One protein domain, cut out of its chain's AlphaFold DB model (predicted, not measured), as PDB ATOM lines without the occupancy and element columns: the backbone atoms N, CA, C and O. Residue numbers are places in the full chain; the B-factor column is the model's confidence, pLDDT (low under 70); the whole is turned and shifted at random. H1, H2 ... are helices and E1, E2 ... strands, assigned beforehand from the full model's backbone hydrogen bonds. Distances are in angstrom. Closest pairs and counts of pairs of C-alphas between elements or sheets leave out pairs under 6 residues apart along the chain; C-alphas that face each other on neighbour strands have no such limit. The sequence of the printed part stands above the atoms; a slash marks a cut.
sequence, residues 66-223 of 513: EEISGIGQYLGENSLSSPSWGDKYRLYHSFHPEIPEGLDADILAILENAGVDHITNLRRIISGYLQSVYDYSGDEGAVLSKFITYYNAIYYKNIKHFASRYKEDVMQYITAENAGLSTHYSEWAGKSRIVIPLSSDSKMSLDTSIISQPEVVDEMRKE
ATOM      1  N   GLU A  66     -11.825   0.677  46.089       90.94
ATOM      2  CA  GLU A  66     -11.535   0.367  44.689       90.94
ATOM      3  C   GLU A  66     -10.029   0.377  44.434       90.94
ATOM      4  O   GLU A  66      -9.519  -0.527  43.782       90.94
ATOM      5  N   GLU A  67      -9.301   1.340  45.008       92.56
ATOM      6  CA  GLU A  67      -7.838   1.370  44.933       92.56
ATOM      7  C   GLU A  67      -7.220   0.119  45.560       92.56
ATOM      8  O   GLU A  67      -6.307  -0.462  44.981       92.56
ATOM      9  N   ILE A  68      -7.725  -0.327  46.715       93.88
ATOM     10  CA  ILE A  68      -7.211  -1.514  47.413       93.88
ATOM     11  C   ILE A  68      -7.529  -2.793  46.629       93.88
ATOM     12  O   ILE A  68      -6.649  -3.635  46.461       93.88
ATOM     13  N   SER A  69      -8.756  -2.940  46.129       94.75
ATOM     14  CA  SER A  69      -9.131  -4.072  45.273       94.75
ATOM     15  C   SER A  69      -8.336  -4.086  43.961       94.75
ATOM     16  O   SER A  69      -7.911  -5.152  43.522       94.75
ATOM     17  N   GLY A  70      -8.044  -2.912  43.392       96.75
ATOM     18  CA  GLY A  70      -7.227  -2.761  42.187       96.75
ATOM     19  C   GLY A  70      -5.783  -3.247  42.347       96.75
ATOM     20  O   GLY A  70      -5.183  -3.691  41.373       96.75
ATOM     21  N   ILE A  71      -5.230  -3.246  43.569       97.31
ATOM     22  CA  ILE A  71      -3.930  -3.885  43.853       97.31
ATOM     23  C   ILE A  71      -4.017  -5.385  43.569       97.31
ATOM     24  O   ILE A  71      -3.145  -5.935  42.903       97.31
ATOM     25  N   GLY A  72      -5.067  -6.036  44.073       97.38
ATOM     26  CA  GLY A  72      -5.314  -7.459  43.859       97.38
ATOM     27  C   GLY A  72      -5.461  -7.803  42.385       97.38
ATOM     28  O   GLY A  72      -4.773  -8.692  41.893       97.38
ATOM     29  N   GLN A  73      -6.293  -7.039  41.677       97.69
ATOM     30  CA  GLN A  73      -6.523  -7.211  40.240       97.69
ATOM     31  C   GLN A  73      -5.222  -7.075  39.448       97.69
ATOM     32  O   GLN A  73      -4.879  -7.963  38.679       97.69
ATOM     33  N   TYR A  74      -4.429  -6.032  39.715       97.94
ATOM     34  CA  TYR A  74      -3.128  -5.862  39.071       97.94
ATOM     35  C   TYR A  74      -2.198  -7.063  39.300       97.94
ATOM     36  O   TYR A  74      -1.519  -7.510  38.374       97.94
ATOM     37  N   LEU A  75      -2.137  -7.577  40.533       97.44
ATOM     38  CA  LEU A  75      -1.322  -8.753  40.841       97.44
ATOM     39  C   LEU A  75      -1.839  -9.996  40.101       97.44
ATOM     40  O   LEU A  75      -1.023 -10.778  39.621       97.44
ATOM     41  N   GLY A  76      -3.158 -10.149  39.972       95.06
ATOM     42  CA  GLY A  76      -3.795 -11.238  39.231       95.06
ATOM     43  C   GLY A  76      -3.516 -11.192  37.730       95.06
ATOM     44  O   GLY A  76      -2.975 -12.146  37.181       95.06
ATOM     45  N   GLU A  77      -3.771 -10.055  37.078       95.19
ATOM     46  CA  GLU A  77      -3.536  -9.846  35.637       95.19
ATOM     47  C   GLU A  77      -2.083 -10.113  35.213       95.19
ATOM     48  O   GLU A  77      -1.805 -10.425  34.055       95.19
ATOM     49  N   ASN A  78      -1.139  -9.968  36.147       95.31
ATOM     50  CA  ASN A  78       0.291 -10.109  35.897       95.31
ATOM     51  C   ASN A  78       0.899 -11.341  36.590       95.31
ATOM     52  O   ASN A  78       2.130 -11.430  36.662       95.31
ATOM     53  N   SER A  79       0.083 -12.273  37.100       90.38
ATOM     54  CA  SER A  79       0.485 -13.348  38.027       90.38
ATOM     55  C   SER A  79       1.683 -14.176  37.556       90.38
ATOM     56  O   SER A  79       2.623 -14.407  38.321       90.38
ATOM     57  N   LEU A  80       1.734 -14.497  36.262       88.12
ATOM     58  CA  LEU A  80       2.801 -15.288  35.634       88.12
ATOM     59  C   LEU A  80       4.189 -14.618  35.656       88.12
ATOM     60  O   LEU A  80       5.196 -15.255  35.356       88.12
ATOM     61  N   SER A  81       4.269 -13.325  35.988       90.94
ATOM     62  CA  SER A  81       5.510 -12.537  35.964       90.94
ATOM     63  C   SER A  81       6.075 -12.201  37.349       90.94
ATOM     64  O   SER A  81       6.985 -11.378  37.458       90.94
ATOM     65  N   SER A  82       5.564 -12.839  38.411       89.81
ATOM     66  CA  SER A  82       5.895 -12.511  39.810       89.81
ATOM     67  C   SER A  82       5.745 -11.006  40.127       89.81
ATOM     68  O   SER A  82       6.719 -10.339  40.513       89.81
ATOM     69  N   PRO A  83       4.549 -10.430  39.916       96.31
ATOM     70  CA  PRO A  83       4.350  -8.988  39.905       96.31
ATOM     71  C   PRO A  83       4.557  -8.363  41.287       96.31
ATOM     72  O   PRO A  83       4.322  -8.982  42.325       96.31
ATOM     73  N   SER A  84       4.985  -7.099  41.295       96.19
ATOM     74  CA  SER A  84       5.201  -6.295  42.503       96.19
ATOM     75  C   SER A  84       4.407  -4.999  42.408       96.19
ATOM     76  O   SER A  84       4.539  -4.266  41.427       96.19
ATOM     77  N   TRP A  85       3.625  -4.678  43.436       95.44
ATOM     78  CA  TRP A  85       2.911  -3.406  43.534       95.44
ATOM     79  C   TRP A  85       3.604  -2.481  44.533       95.44
ATOM     80  O   TRP A  85       3.524  -2.682  45.750       95.44
ATOM     81  N   GLY A  86       4.288  -1.459  44.011       92.38
ATOM     82  CA  GLY A  86       4.887  -0.375  44.800       92.38
ATOM     83  C   GLY A  86       5.881  -0.827  45.875       92.38
ATOM     84  O   GLY A  86       6.001  -0.151  46.891       92.38
ATOM     85  N   ASP A  87       6.518  -1.989  45.698       93.12
ATOM     86  CA  ASP A  87       7.351  -2.670  46.704       93.12
ATOM     87  C   ASP A  87       6.638  -2.921  48.048       93.12
ATOM     88  O   ASP A  87       7.283  -3.125  49.079       93.12
ATOM     89  N   LYS A  88       5.298  -2.925  48.036       95.19
ATOM     90  CA  LYS A  88       4.426  -3.211  49.185       95.19
ATOM     91  C   LYS A  88       3.903  -4.648  49.138       95.19
ATOM     92  O   LYS A  88       3.887  -5.322  50.162       95.19
ATOM     93  N   TYR A  89       3.527  -5.132  47.957       97.88
ATOM     94  CA  TYR A  89       2.991  -6.482  47.775       97.88
ATOM     95  C   TYR A  89       3.658  -7.165  46.597       97.88
ATOM     96  O   TYR A  89       3.954  -6.512  45.596       97.88
ATOM     97  N   ARG A  90       3.859  -8.473  46.710       98.00
ATOM     98  CA  ARG A  90       4.333  -9.309  45.611       98.00
ATOM     99  C   ARG A  90       3.544 -10.601  45.568       98.00
ATOM    100  O   ARG A  90       3.289 -11.179  46.619       98.00
ATOM    101  N   LEU A  91       3.203 -11.038  44.367       98.19
ATOM    102  CA  LEU A  91       2.605 -12.344  44.140       98.19
ATOM    103  C   LEU A  91       3.671 -13.292  43.588       98.19
ATOM    104  O   LEU A  91       4.433 -12.913  42.696       98.19
ATOM    105  N   TYR A  92       3.729 -14.500  44.131       97.00
ATOM    106  CA  TYR A  92       4.468 -15.619  43.561       97.00
ATOM    107  C   TYR A  92       3.461 -16.662  43.104       97.00
ATOM    108  O   TYR A  92       2.607 -17.047  43.895       97.00
ATOM    109  N   HIS A  93       3.574 -17.087  41.853       95.00
ATOM    110  CA  HIS A  93       2.730 -18.117  41.269       95.00
ATOM    111  C   HIS A  93       3.529 -19.418  41.178       95.00
ATOM    112  O   HIS A  93       4.608 -19.421  40.579       95.00
ATOM    113  N   SER A  94       3.037 -20.489  41.801       93.38
ATOM    114  CA  SER A  94       3.664 -21.814  41.779       93.38
ATOM    115  C   SER A  94       2.607 -22.852  41.418       93.38
ATOM    116  O   SER A  94       1.781 -23.212  42.254       93.38
ATOM    117  N   PHE A  95       2.634 -23.277  40.153       92.38
ATOM    118  CA  PHE A  95       1.695 -24.226  39.565       92.38
ATOM    119  C   PHE A  95       2.447 -25.222  38.678       92.38
ATOM    120  O   PHE A  95       2.989 -24.846  37.634       92.38
ATOM    121  N   HIS A  96       2.500 -26.474  39.125       89.62
ATOM    122  CA  HIS A  96       3.280 -27.555  38.522       89.62
ATOM    123  C   HIS A  96       2.448 -28.843  38.440       89.62
ATOM    124  O   HIS A  96       2.726 -29.792  39.185       89.62
ATOM    125  N   PRO A  97       1.417 -28.906  37.576       85.81
ATOM    126  CA  PRO A  97       0.504 -30.052  37.484       85.81
ATOM    127  C   PRO A  97       1.214 -31.362  37.102       85.81
ATOM    128  O   PRO A  97       0.708 -32.449  37.358       85.81
ATOM    129  N   GLU A  98       2.416 -31.284  36.529       85.94
ATOM    130  CA  GLU A  98       3.277 -32.429  36.235       85.94
ATOM    131  C   GLU A  98       3.869 -33.113  37.481       85.94
ATOM    132  O   GLU A  98       4.350 -34.245  37.388       85.94
ATOM    133  N   ILE A  99       3.863 -32.440  38.636       86.31
ATOM    134  CA  ILE A  99       4.308 -32.985  39.922       86.31
ATOM    135  C   ILE A  99       3.061 -33.434  40.699       86.31
ATOM    136  O   ILE A  99       2.320 -32.577  41.181       86.31
ATOM    137  N   PRO A 100       2.821 -34.748  40.865       78.75
ATOM    138  CA  PRO A 100       1.568 -35.244  41.441       78.75
ATOM    139  C   PRO A 100       1.487 -35.110  42.969       78.75
ATOM    140  O   PRO A 100       0.398 -35.130  43.533       78.75
ATOM    141  N   GLU A 101       2.622 -35.015  43.667       87.25
ATOM    142  CA  GLU A 101       2.650 -34.993  45.132       87.25
ATOM    143  C   GLU A 101       2.657 -33.559  45.674       87.25
ATOM    144  O   GLU A 101       3.552 -32.775  45.363       87.25
ATOM    145  N   GLY A 102       1.696 -33.252  46.548       90.62
ATOM    146  CA  GLY A 102       1.568 -31.958  47.220       90.62
ATOM    147  C   GLY A 102       0.721 -30.946  46.449       90.62
ATOM    148  O   GLY A 102       0.446 -31.101  45.264       90.62
ATOM    149  N   LEU A 103       0.297 -29.897  47.148       93.50
ATOM    150  CA  LEU A 103      -0.505 -28.807  46.596       93.50
ATOM    151  C   LEU A 103       0.371 -27.743  45.932       93.50
ATOM    152  O   LEU A 103       1.455 -27.407  46.430       93.50
ATOM    153  N   ASP A 104      -0.153 -27.184  44.848       95.50
ATOM    154  CA  ASP A 104       0.290 -25.917  44.275       95.50
ATOM    155  C   ASP A 104      -0.254 -24.739  45.097       95.50
ATOM    156  O   ASP A 104      -1.164 -24.886  45.923       95.50
ATOM    157  N   ALA A 105       0.333 -23.555  44.922       96.62
ATOM    158  CA  ALA A 105      -0.135 -22.365  45.618       96.62
ATOM    159  C   ALA A 105       0.322 -21.070  44.960       96.62
ATOM    160  O   ALA A 105       1.470 -20.931  44.527       96.62
ATOM    161  N   ASP A 106      -0.529 -20.064  45.098       97.31
ATOM    162  CA  ASP A 106      -0.120 -18.678  44.959       97.31
ATOM    163  C   ASP A 106       0.237 -18.091  46.325       97.31
ATOM    164  O   ASP A 106      -0.400 -18.367  47.345       97.31
ATOM    165  N   ILE A 107       1.287 -17.269  46.369       98.31
ATOM    166  CA  ILE A 107       1.771 -16.655  47.607       98.31
ATOM    167  C   ILE A 107       1.745 -15.141  47.486       98.31
ATOM    168  O   ILE A 107       2.565 -14.533  46.792       98.31
ATOM    169  N   LEU A 108       0.848 -14.520  48.249       98.56
ATOM    170  CA  LEU A 108       0.804 -13.077  48.431       98.56
ATOM    171  C   LEU A 108       1.754 -12.674  49.565       98.56
ATOM    172  O   LEU A 108       1.450 -12.792  50.756       98.56
ATOM    173  N   ALA A 109       2.926 -12.168  49.193       98.31
ATOM    174  CA  ALA A 109       3.913 -11.645  50.120       98.31
ATOM    175  C   ALA A 109       3.612 -10.188  50.500       98.31
ATOM    176  O   ALA A 109       3.545  -9.302  49.642       98.31
ATOM    177  N   ILE A 110       3.505  -9.934  51.808       97.94
ATOM    178  CA  ILE A 110       3.374  -8.591  52.376       97.94
ATOM    179  C   ILE A 110       4.787  -8.080  52.676       97.94
ATOM    180  O   ILE A 110       5.437  -8.521  53.625       97.94
ATOM    181  N   LEU A 111       5.303  -7.184  51.836       97.25
ATOM    182  CA  LEU A 111       6.682  -6.698  51.923       97.25
ATOM    183  C   LEU A 111       6.843  -5.660  53.044       97.25
ATOM    184  O   LEU A 111       5.869  -5.144  53.588       97.25
ATOM    185  N   GLU A 112       8.086  -5.341  53.406       95.31
ATOM    186  CA  GLU A 112       8.405  -4.459  54.544       95.31
ATOM    187  C   GLU A 112       7.808  -3.047  54.421       95.31
ATOM    188  O   GLU A 112       7.489  -2.425  55.431       95.31
ATOM    189  N   ASN A 113       7.616  -2.551  53.195       92.69
ATOM    190  CA  ASN A 113       7.038  -1.229  52.942       92.69
ATOM    191  C   ASN A 113       5.499  -1.237  52.907       92.69
ATOM    192  O   ASN A 113       4.882  -0.197  52.650       92.69
ATOM    193  N   ALA A 114       4.857  -2.391  53.118       91.94
ATOM    194  CA  ALA A 114       3.407  -2.476  53.166       91.94
ATOM    195  C   ALA A 114       2.866  -1.701  54.373       91.94
ATOM    196  O   ALA A 114       3.180  -1.998  55.519       91.94
ATOM    197  N   GLY A 115       2.005  -0.720  54.105       83.75
ATOM    198  CA  GLY A 115       1.301   0.051  55.134       83.75
ATOM    199  C   GLY A 115      -0.060  -0.530  55.514       83.75
ATOM    200  O   GLY A 115      -0.893   0.203  56.032       83.75
ATOM    201  N   VAL A 116      -0.337  -1.798  55.186       88.06
ATOM    202  CA  VAL A 116      -1.636  -2.414  55.480       88.06
ATOM    203  C   VAL A 116      -1.802  -2.661  56.964       88.06
ATOM    204  O   VAL A 116      -0.935  -3.218  57.632       88.06
ATOM    205  N   ASP A 117      -2.946  -2.235  57.467       81.75
ATOM    206  CA  ASP A 117      -3.172  -2.054  58.891       81.75
ATOM    207  C   ASP A 117      -4.553  -2.560  59.343       81.75
ATOM    208  O   ASP A 117      -4.840  -2.616  60.539       81.75
ATOM    209  N   HIS A 118      -5.384  -2.992  58.388       90.56
ATOM    210  CA  HIS A 118      -6.700  -3.568  58.620       90.56
ATOM    211  C   HIS A 118      -6.922  -4.845  57.799       90.56
ATOM    212  O   HIS A 118      -6.684  -4.869  56.589       90.56
ATOM    213  N   ILE A 119      -7.470  -5.890  58.425       94.50
ATOM    214  CA  ILE A 119      -7.702  -7.201  57.798       94.50
ATOM    215  C   ILE A 119      -8.631  -7.106  56.587       94.50
ATOM    216  O   ILE A 119      -8.401  -7.737  55.563       94.50
ATOM    217  N   THR A 120      -9.647  -6.247  56.655       94.25
ATOM    218  CA  THR A 120     -10.543  -5.969  55.522       94.25
ATOM    219  C   THR A 120      -9.795  -5.462  54.287       94.25
ATOM    220  O   THR A 120     -10.224  -5.738  53.174       94.25
ATOM    221  N   ASN A 121      -8.675  -4.749  54.448       95.12
ATOM    222  CA  ASN A 121      -7.885  -4.287  53.309       95.12
ATOM    223  C   ASN A 121      -7.100  -5.446  52.681       95.12
ATOM    224  O   ASN A 121      -7.111  -5.574  51.463       95.12
ATOM    225  N   LEU A 122      -6.523  -6.346  53.489       97.50
ATOM    226  CA  LEU A 122      -5.931  -7.592  52.977       97.50
ATOM    227  C   LEU A 122      -6.966  -8.446  52.241       97.50
ATOM    228  O   LEU A 122      -6.716  -8.884  51.123       97.50
ATOM    229  N   ARG A 123      -8.156  -8.615  52.825       98.31
ATOM    230  CA  ARG A 123      -9.267  -9.349  52.206       98.31
ATOM    231  C   ARG A 123      -9.702  -8.744  50.873       98.31
ATOM    232  O   ARG A 123      -9.950  -9.483  49.935       98.31
ATOM    233  N   ARG A 124      -9.714  -7.413  50.743       98.00
ATOM    234  CA  ARG A 124      -9.988  -6.729  49.463       98.00
ATOM    235  C   ARG A 124      -8.916  -6.976  48.406       98.00
ATOM    236  O   ARG A 124      -9.273  -7.143  47.248       98.00
ATOM    237  N   ILE A 125      -7.637  -7.006  48.794       98.38
ATOM    238  CA  ILE A 125      -6.539  -7.346  47.873       98.38
ATOM    239  C   ILE A 125      -6.704  -8.793  47.398       98.38
ATOM    240  O   ILE A 125      -6.677  -9.041  46.200       98.38
ATOM    241  N   ILE A 126      -6.941  -9.736  48.316       98.56
ATOM    242  CA  ILE A 126      -7.153 -11.150  47.967       98.56
ATOM    243  C   ILE A 126      -8.393 -11.300  47.077       98.56
ATOM    244  O   ILE A 126      -8.303 -11.896  46.016       98.56
ATOM    245  N   SER A 127      -9.524 -10.698  47.451       98.31
ATOM    246  CA  SER A 127     -10.765 -10.713  46.664       98.31
ATOM    247  C   SER A 127     -10.571 -10.140  45.256       98.31
ATOM    248  O   SER A 127     -11.047 -10.731  44.294       98.31
ATOM    249  N   GLY A 128      -9.846  -9.023  45.106       98.06
ATOM    250  CA  GLY A 128      -9.548  -8.447  43.790       98.06
ATOM    251  C   GLY A 128      -8.649  -9.343  42.934       98.06
ATOM    252  O   GLY A 128      -8.826  -9.409  41.722       98.06
ATOM    253  N   TYR A 129      -7.711 -10.053  43.562       98.00
ATOM    254  CA  TYR A 129      -6.893 -11.063  42.894       98.00
ATOM    255  C   TYR A 129      -7.743 -12.262  42.441       98.00
ATOM    256  O   TYR A 129      -7.673 -12.636  41.274       98.00
ATOM    257  N   LEU A 130      -8.602 -12.796  43.316       97.44
ATOM    258  CA  LEU A 130      -9.477 -13.931  43.009       97.44
ATOM    259  C   LEU A 130     -10.436 -13.625  41.850       97.44
ATOM    260  O   LEU A 130     -10.557 -14.438  40.942       97.44
ATOM    261  N   GLN A 131     -11.029 -12.426  41.839       96.25
ATOM    262  CA  GLN A 131     -11.849 -11.935  40.723       96.25
ATOM    263  C   GLN A 131     -11.073 -11.912  39.400       96.25
ATOM    264  O   GLN A 131     -11.606 -12.246  38.353       96.25
ATOM    265  N   SER A 132      -9.806 -11.492  39.431       95.50
ATOM    266  CA  SER A 132      -9.015 -11.324  38.210       95.50
ATOM    267  C   SER A 132      -8.470 -12.631  37.642       95.50
ATOM    268  O   SER A 132      -8.223 -12.684  36.439       95.50
ATOM    269  N   VAL A 133      -8.189 -13.627  38.486       93.88
ATOM    270  CA  VAL A 133      -7.529 -14.874  38.059       93.88
ATOM    271  C   VAL A 133      -8.526 -16.006  37.853       93.88
ATOM    272  O   VAL A 133      -8.375 -16.765  36.900       93.88
ATOM    273  N   TYR A 134      -9.540 -16.101  38.713       92.44
ATOM    274  CA  TYR A 134     -10.466 -17.236  38.759       92.44
ATOM    275  C   TYR A 134     -11.914 -16.855  38.431       92.44
ATOM    276  O   TYR A 134     -12.788 -17.702  38.528       92.44
ATOM    277  N   ASP A 135     -12.166 -15.597  38.054       92.81
ATOM    278  CA  ASP A 135     -13.487 -15.084  37.651       92.81
ATOM    279  C   ASP A 135     -14.584 -15.185  38.730       92.81
ATOM    280  O   ASP A 135     -15.769 -15.043  38.438       92.81
ATOM    281  N   TYR A 136     -14.202 -15.360  40.001       95.25
ATOM    282  CA  TYR A 136     -15.143 -15.253  41.116       95.25
ATOM    283  C   TYR A 136     -15.790 -13.868  41.141       95.25
ATOM    284  O   TYR A 136     -15.139 -12.849  40.897       95.25
ATOM    285  N   SER A 137     -17.056 -13.801  41.533       96.00
ATOM    286  CA  SER A 137     -17.750 -12.544  41.779       96.00
ATOM    287  C   SER A 137     -17.138 -11.773  42.959       96.00
ATOM    288  O   SER A 137     -16.349 -12.279  43.763       96.00
ATOM    289  N   GLY A 138     -17.509 -10.496  43.096       93.81
ATOM    290  CA  GLY A 138     -17.044  -9.671  44.213       93.81
ATOM    291  C   GLY A 138     -17.458 -10.215  45.587       93.81
ATOM    292  O   GLY A 138     -16.673 -10.116  46.536       93.81
ATOM    293  N   ASP A 139     -18.655 -10.800  45.677       94.81
ATOM    294  CA  ASP A 139     -19.205 -11.359  46.915       94.81
ATOM    295  C   ASP A 139     -18.531 -12.700  47.251       94.81
ATOM    296  O   ASP A 139     -18.031 -12.871  48.367       94.81
ATOM    297  N   GLU A 140     -18.357 -13.584  46.266       97.38
ATOM    298  CA  GLU A 140     -17.602 -14.837  46.424       97.38
ATOM    299  C   GLU A 140     -16.148 -14.568  46.816       97.38
ATOM    300  O   GLU A 140     -15.644 -15.105  47.802       97.38
ATOM    301  N   GLY A 141     -15.474 -13.645  46.124       97.81
ATOM    302  CA  GLY A 141     -14.111 -13.253  46.466       97.81
ATOM    303  C   GLY A 141     -14.003 -12.707  47.895       97.81
ATOM    304  O   GLY A 141     -12.976 -12.893  48.555       97.81
ATOM    305  N   ALA A 142     -15.042 -12.042  48.411       97.62
ATOM    306  CA  ALA A 142     -15.079 -11.589  49.799       97.62
ATOM    307  C   ALA A 142     -15.190 -12.766  50.784       97.62
ATOM    308  O   ALA A 142     -14.432 -12.797  51.763       97.62
ATOM    309  N   VAL A 143     -16.051 -13.744  50.504       98.44
ATOM    310  CA  VAL A 143     -16.207 -14.989  51.278       98.44
ATOM    311  C   VAL A 143     -14.899 -15.776  51.300       98.44
ATOM    312  O   VAL A 143     -14.323 -15.997  52.370       98.44
ATOM    313  N   LEU A 144     -14.353 -16.090  50.125       98.56
ATOM    314  CA  LEU A 144     -13.114 -16.848  49.956       98.56
ATOM    315  C   LEU A 144     -11.934 -16.157  50.649       98.56
ATOM    316  O   LEU A 144     -11.165 -16.794  51.370       98.56
ATOM    317  N   SER A 145     -11.826 -14.827  50.541       98.50
ATOM    318  CA  SER A 145     -10.778 -14.076  51.241       98.50
ATOM    319  C   SER A 145     -10.869 -14.187  52.772       98.50
ATOM    320  O   SER A 145      -9.833 -14.170  53.448       98.50
ATOM    321  N   LYS A 146     -12.080 -14.327  53.345       98.31
ATOM    322  CA  LYS A 146     -12.262 -14.567  54.786       98.31
ATOM    323  C   LYS A 146     -11.665 -15.924  55.151       98.31
ATOM    324  O   LYS A 146     -10.772 -15.946  56.000       98.31
ATOM    325  N   PHE A 147     -12.056 -16.994  54.463       98.62
ATOM    326  CA  PHE A 147     -11.535 -18.347  54.697       98.62
ATOM    327  C   PHE A 147     -10.018 -18.442  54.500       98.62
ATOM    328  O   PHE A 147      -9.321 -18.903  55.403       98.62
ATOM    329  N   ILE A 148      -9.473 -17.878  53.415       98.75
ATOM    330  CA  ILE A 148      -8.020 -17.814  53.171       98.75
ATOM    331  C   ILE A 148      -7.294 -17.155  54.352       98.75
ATOM    332  O   ILE A 148      -6.255 -17.645  54.802       98.75
ATOM    333  N   THR A 149      -7.821 -16.046  54.885       98.50
ATOM    334  CA  THR A 149      -7.179 -15.376  56.028       98.50
ATOM    335  C   THR A 149      -7.251 -16.193  57.316       98.50
ATOM    336  O   THR A 149      -6.275 -16.185  58.062       98.50
ATOM    337  N   TYR A 150      -8.345 -16.922  57.567       98.06
ATOM    338  CA  TYR A 150      -8.446 -17.827  58.716       98.06
ATOM    339  C   TYR A 150      -7.484 -19.008  58.590       98.06
ATOM    340  O   TYR A 150      -6.689 -19.227  59.503       98.06
ATOM    341  N   TYR A 151      -7.475 -19.693  57.445       98.25
ATOM    342  CA  TYR A 151      -6.537 -20.774  57.136       98.25
ATOM    343  C   TYR A 151      -5.083 -20.357  57.413       98.25
ATOM    344  O   TYR A 151      -4.363 -20.989  58.188       98.25
ATOM    345  N   ASN A 152      -4.669 -19.208  56.875       98.56
ATOM    346  CA  ASN A 152      -3.313 -18.700  57.070       98.56
ATOM    347  C   ASN A 152      -3.010 -18.262  58.509       98.56
ATOM    348  O   ASN A 152      -1.843 -18.276  58.906       98.56
ATOM    349  N   ALA A 153      -4.020 -17.854  59.276       97.62
ATOM    350  CA  ALA A 153      -3.850 -17.471  60.673       97.62
ATOM    351  C   ALA A 153      -3.745 -18.679  61.608       97.62
ATOM    352  O   ALA A 153      -2.915 -18.661  62.517       97.62
ATOM    353  N   ILE A 154      -4.499 -19.751  61.345       96.69
ATOM    354  CA  ILE A 154      -4.389 -21.028  62.070       96.69
ATOM    355  C   ILE A 154      -2.976 -21.598  61.931       96.69
ATOM    356  O   ILE A 154      -2.384 -22.069  62.904       96.69
ATOM    357  N   TYR A 155      -2.411 -21.518  60.726       96.69
ATOM    358  CA  TYR A 155      -1.106 -22.094  60.412       96.69
ATOM    359  C   TYR A 155       0.046 -21.085  60.428       96.69
ATOM    360  O   TYR A 155       1.134 -21.390  59.934       96.69
ATOM    361  N   TYR A 156      -0.131 -19.903  61.030       97.31
ATOM    362  CA  TYR A 156       0.920 -18.884  61.074       97.31
ATOM    363  C   TYR A 156       2.219 -19.418  61.701       97.31
ATOM    364  O   TYR A 156       2.225 -19.980  62.797       97.31
ATOM    365  N   LYS A 157       3.339 -19.249  60.985       97.12
ATOM    366  CA  LYS A 157       4.683 -19.774  61.295       97.12
ATOM    367  C   LYS A 157       4.766 -21.296  61.451       97.12
ATOM    368  O   LYS A 157       5.813 -21.827  61.835       97.12
ATOM    369  N   ASN A 158       3.716 -22.031  61.097       96.06
ATOM    370  CA  ASN A 158       3.705 -23.484  61.133       96.06
ATOM    371  C   ASN A 158       4.295 -24.062  59.841       96.06
ATOM    372  O   ASN A 158       3.612 -24.693  59.038       96.06
ATOM    373  N   ILE A 159       5.601 -23.867  59.641       95.88
ATOM    374  CA  ILE A 159       6.288 -24.340  58.430       95.88
ATOM    375  C   ILE A 159       6.180 -25.860  58.239       95.88
ATOM    376  O   ILE A 159       6.207 -26.336  57.112       95.88
ATOM    377  N   LYS A 160       6.026 -26.623  59.330       96.75
ATOM    378  CA  LYS A 160       5.841 -28.080  59.273       96.75
ATOM    379  C   LYS A 160       4.511 -28.453  58.628       96.75
ATOM    380  O   LYS A 160       4.480 -29.398  57.853       96.75
ATOM    381  N   HIS A 161       3.445 -27.718  58.944       95.44
ATOM    382  CA  HIS A 161       2.148 -27.910  58.306       95.44
ATOM    383  C   HIS A 161       2.253 -27.662  56.798       95.44
ATOM    384  O   HIS A 161       1.942 -28.563  56.021       95.44
ATOM    385  N   PHE A 162       2.799 -26.512  56.388       96.69
ATOM    386  CA  PHE A 162       2.965 -26.195  54.968       96.69
ATOM    387  C   PHE A 162       3.855 -27.220  54.242       96.69
ATOM    388  O   PHE A 162       3.455 -27.754  53.214       96.69
ATOM    389  N   ALA A 163       4.996 -27.605  54.822       96.25
ATOM    390  CA  ALA A 163       5.893 -28.602  54.227       96.25
ATOM    391  C   ALA A 163       5.267 -30.001  54.083       96.25
ATOM    392  O   ALA A 163       5.733 -30.792  53.276       96.25
ATOM    393  N   SER A 164       4.244 -30.329  54.881       95.38
ATOM    394  CA  SER A 164       3.529 -31.610  54.779       95.38
ATOM    395  C   SER A 164       2.408 -31.620  53.737       95.38
ATOM    396  O   SER A 164       1.822 -32.671  53.499       95.38
ATOM    397  N   ARG A 165       2.066 -30.456  53.171       94.50
ATOM    398  CA  ARG A 165       0.896 -30.270  52.301       94.50
ATOM    399  C   ARG A 165       1.258 -29.746  50.916       94.50
ATOM    400  O   ARG A 165       0.594 -30.120  49.959       94.50
ATOM    401  N   TYR A 166       2.276 -28.896  50.806       95.88
ATOM    402  CA  TYR A 166       2.622 -28.185  49.575       95.88
ATOM    403  C   TYR A 166       3.910 -28.701  48.938       95.88
ATOM    404  O   TYR A 166       4.798 -29.209  49.627       95.88
ATOM    405  N   LYS A 167       4.015 -28.511  47.622       95.25
ATOM    406  CA  LYS A 167       5.196 -28.852  46.814       95.25
ATOM    407  C   LYS A 167       6.440 -28.080  47.249       95.25
ATOM    408  O   LYS A 167       6.353 -26.955  47.743       95.25
ATOM    409  N   GLU A 168       7.617 -28.652  46.997       93.81
ATOM    410  CA  GLU A 168       8.904 -28.006  47.303       93.81
ATOM    411  C   GLU A 168       9.038 -26.629  46.619       93.81
ATOM    412  O   GLU A 168       9.510 -25.674  47.243       93.81
ATOM    413  N   ASP A 169       8.522 -26.489  45.393       93.19
ATOM    414  CA  ASP A 169       8.470 -25.223  44.652       93.19
ATOM    415  C   ASP A 169       7.631 -24.141  45.341       93.19
ATOM    416  O   ASP A 169       8.014 -22.974  45.325       93.19
ATOM    417  N   VAL A 170       6.542 -24.494  46.025       95.94
ATOM    418  CA  VAL A 170       5.789 -23.540  46.856       95.94
ATOM    419  C   VAL A 170       6.624 -23.152  48.076       95.94
ATOM    420  O   VAL A 170       6.728 -21.977  48.449       95.94
ATOM    421  N   MET A 171       7.268 -24.142  48.695       96.31
ATOM    422  CA  MET A 171       8.019 -23.965  49.937       96.31
ATOM    423  C   MET A 171       9.216 -23.019  49.789       96.31
ATOM    424  O   MET A 171       9.597 -22.380  50.772       96.31
ATOM    425  N   GLN A 172       9.772 -22.839  48.587       96.25
ATOM    426  CA  GLN A 172      10.854 -21.872  48.347       96.25
ATOM    427  C   GLN A 172      10.442 -20.413  48.638       96.25
ATOM    428  O   GLN A 172      11.291 -19.546  48.875       96.25
ATOM    429  N   TYR A 173       9.137 -20.130  48.632       96.88
ATOM    430  CA  TYR A 173       8.575 -18.798  48.816       96.88
ATOM    431  C   TYR A 173       8.068 -18.536  50.237       96.88
ATOM    432  O   TYR A 173       7.545 -17.450  50.488       96.88
ATOM    433  N   ILE A 174       8.247 -19.446  51.193       97.31
ATOM    434  CA  ILE A 174       7.882 -19.222  52.600       97.31
ATOM    435  C   ILE A 174       8.970 -19.722  53.548       97.31
ATOM    436  O   ILE A 174       9.760 -20.603  53.235       97.31
ATOM    437  N   THR A 175       9.037 -19.132  54.737       97.12
ATOM    438  CA  THR A 175       9.989 -19.519  55.784       97.12
ATOM    439  C   THR A 175       9.279 -19.677  57.122       97.12
ATOM    440  O   THR A 175       8.150 -19.222  57.307       97.12
ATOM    441  N   ALA A 176       9.963 -20.264  58.106       96.19
ATOM    442  CA  ALA A 176       9.448 -20.375  59.472       96.19
ATOM    443  C   ALA A 176       9.091 -19.022  60.120       96.19
ATOM    444  O   ALA A 176       8.346 -18.986  61.093       96.19
ATOM    445  N   GLU A 177       9.614 -17.908  59.600       95.88
ATOM    446  CA  GLU A 177       9.373 -16.574  60.153       95.88
ATOM    447  C   GLU A 177       8.183 -15.854  59.515       95.88
ATOM    448  O   GLU A 177       7.649 -14.936  60.138       95.88
ATOM    449  N   ASN A 178       7.773 -16.248  58.303       97.12
ATOM    450  CA  ASN A 178       6.781 -15.510  57.522       97.12
ATOM    451  C   ASN A 178       5.654 -16.354  56.914       97.12
ATOM    452  O   ASN A 178       4.750 -15.766  56.331       97.12
ATOM    453  N   ALA A 179       5.678 -17.682  57.037       97.69
ATOM    454  CA  ALA A 179       4.616 -18.537  56.516       97.69
ATOM    455  C   ALA A 179       3.267 -18.219  57.185       97.69
ATOM    456  O   ALA A 179       3.174 -18.220  58.415       97.69
ATOM    457  N   GLY A 180       2.227 -17.973  56.390       98.12
ATOM    458  CA  GLY A 180       0.887 -17.654  56.876       98.12
ATOM    459  C   GLY A 180       0.697 -16.180  57.247       98.12
ATOM    460  O   GLY A 180       1.423 -15.291  56.788       98.12
ATOM    461  N   LEU A 181      -0.298 -15.915  58.097       98.19
ATOM    462  CA  LEU A 181      -0.742 -14.567  58.447       98.19
ATOM    463  C   LEU A 181      -0.872 -14.375  59.962       98.19
ATOM    464  O   LEU A 181      -1.662 -15.052  60.607       98.19
ATOM    465  N   SER A 182      -0.162 -13.404  60.542       96.25
ATOM    466  CA  SER A 182      -0.358 -13.068  61.963       96.25
ATOM    467  C   SER A 182      -1.768 -12.522  62.222       96.25
ATOM    468  O   SER A 182      -2.349 -11.829  61.387       96.25
ATOM    469  N   THR A 183      -2.307 -12.727  63.424       93.88
ATOM    470  CA  THR A 183      -3.541 -12.051  63.862       93.88
ATOM    471  C   THR A 183      -3.306 -10.595  64.271       93.88
ATOM    472  O   THR A 183      -4.255  -9.896  64.615       93.88
ATOM    473  N   HIS A 184      -2.067 -10.096  64.237       92.38
ATOM    474  CA  HIS A 184      -1.739  -8.732  64.637       92.38
ATOM    475  C   HIS A 184      -1.117  -7.922  63.494       92.38
ATOM    476  O   HIS A 184      -0.093  -8.311  62.936       92.38
ATOM    477  N   TYR A 185      -1.700  -6.754  63.196       89.38
ATOM    478  CA  TYR A 185      -1.324  -5.945  62.029       89.38
ATOM    479  C   TYR A 185       0.169  -5.573  61.959       89.38
ATOM    480  O   TYR A 185       0.752  -5.511  60.879       89.38
ATOM    481  N   SER A 186       0.823  -5.356  63.109       87.88
ATOM    482  CA  SER A 186       2.245  -4.978  63.159       87.88
ATOM    483  C   SER A 186       3.206  -6.121  62.796       87.88
ATOM    484  O   SER A 186       4.412  -5.905  62.662       87.88
ATOM    485  N   GLU A 187       2.681  -7.332  62.609       92.62
ATOM    486  CA  GLU A 187       3.418  -8.513  62.159       92.62
ATOM    487  C   GLU A 187       3.058  -8.939  60.727       92.62
ATOM    488  O   GLU A 187       3.379 -10.050  60.303       92.62
ATOM    489  N   TRP A 188       2.404  -8.069  59.957       94.50
ATOM    490  CA  TRP A 188       2.122  -8.340  58.548       94.50
ATOM    491  C   TRP A 188       3.296  -7.955  57.652       94.50
ATOM    492  O   TRP A 188       3.889  -8.824  57.013       94.50
ATOM    493  N   ALA A 189       3.681  -6.676  57.651       95.12
ATOM    494  CA  ALA A 189       4.767  -6.165  56.817       95.12
ATOM    495  C   ALA A 189       6.089  -6.913  57.066       95.12
ATOM    496  O   ALA A 189       6.607  -6.946  58.185       95.12
ATOM    497  N   GLY A 190       6.611  -7.556  56.019       96.00
ATOM    498  CA  GLY A 190       7.850  -8.342  56.029       96.00
ATOM    499  C   GLY A 190       7.780  -9.681  56.776       96.00
ATOM    500  O   GLY A 190       8.724 -10.465  56.708       96.00
ATOM    501  N   LYS A 191       6.679  -9.966  57.479       97.00
ATOM    502  CA  LYS A 191       6.554 -11.071  58.447       97.00
ATOM    503  C   LYS A 191       5.367 -11.999  58.187       97.00
ATOM    504  O   LYS A 191       5.131 -12.910  58.978       97.00
ATOM    505  N   SER A 192       4.615 -11.763  57.119       97.81
ATOM    506  CA  SER A 192       3.495 -12.603  56.698       97.81
ATOM    507  C   SER A 192       3.516 -12.795  55.178       97.81
ATOM    508  O   SER A 192       3.747 -11.853  54.410       97.81
ATOM    509  N   ARG A 193       3.277 -14.030  54.748       98.38
ATOM    510  CA  ARG A 193       3.126 -14.466  53.359       98.38
ATOM    511  C   ARG A 193       1.908 -15.373  53.315       98.38
ATOM    512  O   ARG A 193       1.928 -16.472  53.866       98.38
ATOM    513  N   ILE A 194       0.846 -14.860  52.709       98.75
ATOM    514  CA  ILE A 194      -0.452 -15.524  52.646       98.75
ATOM    515  C   ILE A 194      -0.384 -16.565  51.534       98.75
ATOM    516  O   ILE A 194      -0.113 -16.215  50.388       98.75
ATOM    517  N   VAL A 195      -0.616 -17.822  51.890       98.62
ATOM    518  CA  VAL A 195      -0.675 -18.965  50.980       98.62
ATOM    519  C   VAL A 195      -2.114 -19.140  50.503       98.62
ATOM    520  O   VAL A 195      -3.034 -19.214  51.321       98.62
ATOM    521  N   ILE A 196      -2.309 -19.191  49.193       98.19
ATOM    522  CA  ILE A 196      -3.589 -19.400  48.515       98.19
ATOM    523  C   ILE A 196      -3.482 -20.770  47.826       98.19
ATOM    524  O   ILE A 196      -2.827 -20.857  46.788       98.19
ATOM    525  N   PRO A 197      -4.003 -21.851  48.441       97.00
ATOM    526  CA  PRO A 197      -3.850 -23.197  47.897       97.00
ATOM    527  C   PRO A 197      -4.576 -23.345  46.564       97.00
ATOM    528  O   PRO A 197      -5.716 -22.906  46.438       97.00
ATOM    529  N   LEU A 198      -3.925 -23.984  45.600       94.56
ATOM    530  CA  LEU A 198      -4.521 -24.310  44.311       94.56
ATOM    531  C   LEU A 198      -4.855 -25.792  44.253       94.56
ATOM    532  O   LEU A 198      -4.160 -26.610  44.869       94.56
ATOM    533  N   SER A 199      -5.909 -26.126  43.513       82.56
ATOM    534  CA  SER A 199      -6.241 -27.515  43.240       82.56
ATOM    535  C   SER A 199      -5.106 -28.167  42.448       82.56
ATOM    536  O   SER A 199      -4.384 -27.525  41.681       82.56
ATOM    537  N   SER A 200      -4.928 -29.470  42.649       70.44
ATOM    538  CA  SER A 200      -3.953 -30.267  41.900       70.44
ATOM    539  C   SER A 200      -4.457 -30.678  40.513       70.44
ATOM    540  O   SER A 200      -3.806 -31.484  39.849       70.44
ATOM    541  N   ASP A 201      -5.640 -30.214  40.107       70.12
ATOM    542  CA  ASP A 201      -6.199 -30.531  38.800       70.12
ATOM    543  C   ASP A 201      -5.544 -29.679  37.695       70.12
ATOM    544  O   ASP A 201      -4.762 -28.754  37.931       70.12
ATOM    545  N   SER A 202      -5.818 -30.035  36.441       63.75
ATOM    546  CA  SER A 202      -5.238 -29.342  35.286       63.75
ATOM    547  C   SER A 202      -5.782 -27.918  35.096       63.75
ATOM    548  O   SER A 202      -5.180 -27.118  34.369       63.75
ATOM    549  N   LYS A 203      -6.898 -27.580  35.750       69.62
ATOM    550  CA  LYS A 203      -7.580 -26.293  35.678       69.62
ATOM    551  C   LYS A 203      -7.177 -25.480  36.901       69.62
ATOM    552  O   LYS A 203      -7.858 -25.489  37.913       69.62
ATOM    553  N   MET A 204      -6.092 -24.718  36.766       82.00
ATOM    554  CA  MET A 204      -5.601 -23.768  37.774       82.00
ATOM    555  C   MET A 204      -6.756 -23.040  38.493       82.00
ATOM    556  O   MET A 204      -7.296 -22.060  37.978       82.00
ATOM    557  N   SER A 205      -7.135 -23.532  39.673       89.00
ATOM    558  CA  SER A 205      -8.295 -23.079  40.447       89.00
ATOM    559  C   SER A 205      -7.980 -23.107  41.939       89.00
ATOM    560  O   SER A 205      -7.002 -23.716  42.374       89.00
ATOM    561  N   LEU A 206      -8.756 -22.363  42.726       94.38
ATOM    562  CA  LEU A 206      -8.597 -22.300  44.175       94.38
ATOM    563  C   LEU A 206      -9.062 -23.621  44.800       94.38
ATOM    564  O   LEU A 206     -10.167 -24.078  44.527       94.38
ATOM    565  N   ASP A 207      -8.267 -24.197  45.702       94.62
ATOM    566  CA  ASP A 207      -8.715 -25.359  46.469       94.62
ATOM    567  C   ASP A 207      -9.580 -24.908  47.658       94.62
ATOM    568  O   ASP A 207      -9.090 -24.594  48.755       94.62
ATOM    569  N   THR A 208     -10.892 -24.848  47.423       95.94
ATOM    570  CA  THR A 208     -11.884 -24.464  48.431       95.94
ATOM    571  C   THR A 208     -11.979 -25.485  49.563       95.94
ATOM    572  O   THR A 208     -12.271 -25.094  50.699       95.94
ATOM    573  N   SER A 209     -11.644 -26.758  49.322       94.62
ATOM    574  CA  SER A 209     -11.653 -27.817  50.340       94.62
ATOM    575  C   SER A 209     -10.606 -27.584  51.429       94.62
ATOM    576  O   SER A 209     -10.892 -27.719  52.621       94.62
ATOM    577  N   ILE A 210      -9.417 -27.119  51.042       95.50
ATOM    578  CA  ILE A 210      -8.315 -26.854  51.971       95.50
ATOM    579  C   ILE A 210      -8.604 -25.630  52.835       95.50
ATOM    580  O   ILE A 210      -8.422 -25.667  54.051       95.50
ATOM    581  N   ILE A 211      -9.089 -24.535  52.248       97.19
ATOM    582  CA  ILE A 211      -9.357 -23.315  53.025       97.19
ATOM    583  C   ILE A 211     -10.614 -23.417  53.892       97.19
ATOM    584  O   ILE A 211     -10.765 -22.597  54.793       97.19
ATOM    585  N   SER A 212     -11.501 -24.384  53.639       97.12
ATOM    586  CA  SER A 212     -12.739 -24.615  54.402       97.12
ATOM    587  C   SER A 212     -12.720 -25.905  55.230       97.12
ATOM    588  O   SER A 212     -13.762 -26.353  55.700       97.12
ATOM    589  N   GLN A 213     -11.535 -26.478  55.463       95.44
ATOM    590  CA  GLN A 213     -11.362 -27.668  56.294       95.44
ATOM    591  C   GLN A 213     -11.927 -27.488  57.727       95.44
ATOM    592  O   GLN A 213     -12.025 -26.351  58.211       95.44
ATOM    593  N   PRO A 214     -12.236 -28.586  58.449       95.12
ATOM    594  CA  PRO A 214     -12.921 -28.533  59.745       95.12
ATOM    595  C   PRO A 214     -12.290 -27.580  60.764       95.12
ATOM    596  O   PRO A 214     -13.002 -26.821  61.415       95.12
ATOM    597  N   GLU A 215     -10.959 -27.524  60.858       94.31
ATOM    598  CA  GLU A 215     -10.270 -26.626  61.791       94.31
ATOM    599  C   GLU A 215     -10.521 -25.141  61.492       94.31
ATOM    600  O   GLU A 215     -10.564 -24.327  62.415       94.31
ATOM    601  N   VAL A 216     -10.693 -24.777  60.216       96.50
ATOM    602  CA  VAL A 216     -11.029 -23.406  59.806       96.50
ATOM    603  C   VAL A 216     -12.461 -23.078  60.205       96.50
ATOM    604  O   VAL A 216     -12.710 -22.032  60.808       96.50
ATOM    605  N   VAL A 217     -13.389 -23.988  59.913       95.94
ATOM    606  CA  VAL A 217     -14.805 -23.840  60.261       95.94
ATOM    607  C   VAL A 217     -14.978 -23.731  61.776       95.94
ATOM    608  O   VAL A 217     -15.636 -22.803  62.245       95.94
ATOM    609  N   ASP A 218     -14.331 -24.602  62.548       94.56
ATOM    610  CA  ASP A 218     -14.363 -24.595  64.014       94.56
ATOM    611  C   ASP A 218     -13.842 -23.290  64.614       94.56
ATOM    612  O   ASP A 218     -14.335 -22.828  65.647       94.56
ATOM    613  N   GLU A 219     -12.846 -22.676  63.983       93.69
ATOM    614  CA  GLU A 219     -12.345 -21.379  64.412       93.69
ATOM    615  C   GLU A 219     -13.334 -20.255  64.088       93.69
ATOM    616  O   GLU A 219     -13.623 -19.425  64.946       93.69
ATOM    617  N   MET A 220     -13.926 -20.266  62.892       94.44
ATOM    618  CA  MET A 220     -14.953 -19.298  62.496       94.44
ATOM    619  C   MET A 220     -16.227 -19.402  63.350       94.44
ATOM    620  O   MET A 220     -16.853 -18.385  63.652       94.44
ATOM    621  N   ARG A 221     -16.585 -20.603  63.824       93.75
ATOM    622  CA  ARG A 221     -17.713 -20.837  64.750       93.75
ATOM    623  C   ARG A 221     -17.558 -20.138  66.103       93.75
ATOM    624  O   ARG A 221     -18.529 -20.066  66.852       93.75
ATOM    625  N   LYS A 222     -16.364 -19.634  66.432       90.69
ATOM    626  CA  LYS A 222     -16.101 -18.865  67.660       90.69
ATOM    627  C   LYS A 222     -16.408 -17.372  67.507       90.69
ATOM    628  O   LYS A 222     -16.317 -16.648  68.502       90.69
ATOM    629  N   GLU A 223     -16.735 -16.888  66.306       88.69
ATOM    630  CA  GLU A 223     -17.325 -15.554  66.123       88.69
ATOM    631  C   GLU A 223     -18.690 -15.468  66.843       88.69
ATOM    632  O   GLU A 223     -19.328 -16.487  67.099       88.69
TER     633      GLU A 223
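What this domain is: This is residues 66 to 223 of the 513 residues of an uncharacterized protein of Spirochaetaceae bacterium 4572_59 (UniProt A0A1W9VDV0). A short, three-stranded sheet runs through the middle of a rounded body, with H1, H2 and H3 crossing one another in turn along one side of it. The small H5 packs over its other side, H4 lies near H5, and H6 and H7 pack on H3. The 158 printed residues hold seven named helices and three named strands, in the order H1 E1 E2 H2 H3 H4 H5 E3 H6 H7; the sheet's order is E1 E2 E3, antiparallel throughout, and the class is mixed, helices and strands. The whole is compact, with a radius of gyration of the C-alphas of 14.1 A, and spans 38 by 35 by 29 A.

How they stand to each other: H1, residues 66 to 77, only grazes the sheet, with residues 71 to 76. E1, residues 89 to 94, and E2, residues 104 to 110, form a hairpin, with N 92 and O 107 2.9 A apart; residues 84 to 85 also pair with residues 89 to 90 of E1. H2, residues 119 to 134, touches H1 at a steep tilt of 40 degrees, the same way, closest at the C-alphas of Gly 72 and Tyr 129, 4.1 A. H3, residues 138 to 154, is the hub. It touches H2 at a steep tilt of 61 degrees, opposite ways; the closest C-alphas, of Ser 127 and Gly 141, are 4.2 A apart. H4, residues 159 to 163, is not on the sheet. H5, residues 168 to 171, is close to H4 but not clearly touching, and only just over E2, with 3 C-alphas on it, at a height over the sheet of 8.2 A. E3, residues 192 to 198, is antiparallel to E2, with N 196 and O 106 2.8 A apart. H6, residues 208 to 211, touches residues 144 to 151 of H3. H7, residues 214 to 220, is about perpendicular to H3 at 74 degrees; they touch closest at the C-alphas of Tyr 151 and Val 216, 5.9 A. In H2, H3, H4 and H7 every O i to N i+4 pair is within hydrogen-bond range, in H1 7 of 8; H5 and H6 are too short for one.

Where its parts are: H1 begins at C-alpha 66, (-11.535, 0.367, 44.689), and measures 15.8 A. E1, E2 and E3 measure 16.5, 19.4 and 18.8 A. H2 measures 21.7 A and H3 24.7 A. H7 ends at C-alpha 220, (-14.953, -19.298, 62.496).

The domain as a whole: The C-alphas of Glu 98 and Glu 223, the two farthest apart, are 40.0 A apart. The printed part has no cut. The links H1 to E1 and H5 to E3 are long, the latter with 20 residues. Mean pLDDT of the printed part is 94.2; residues 202 to 203 are under 70.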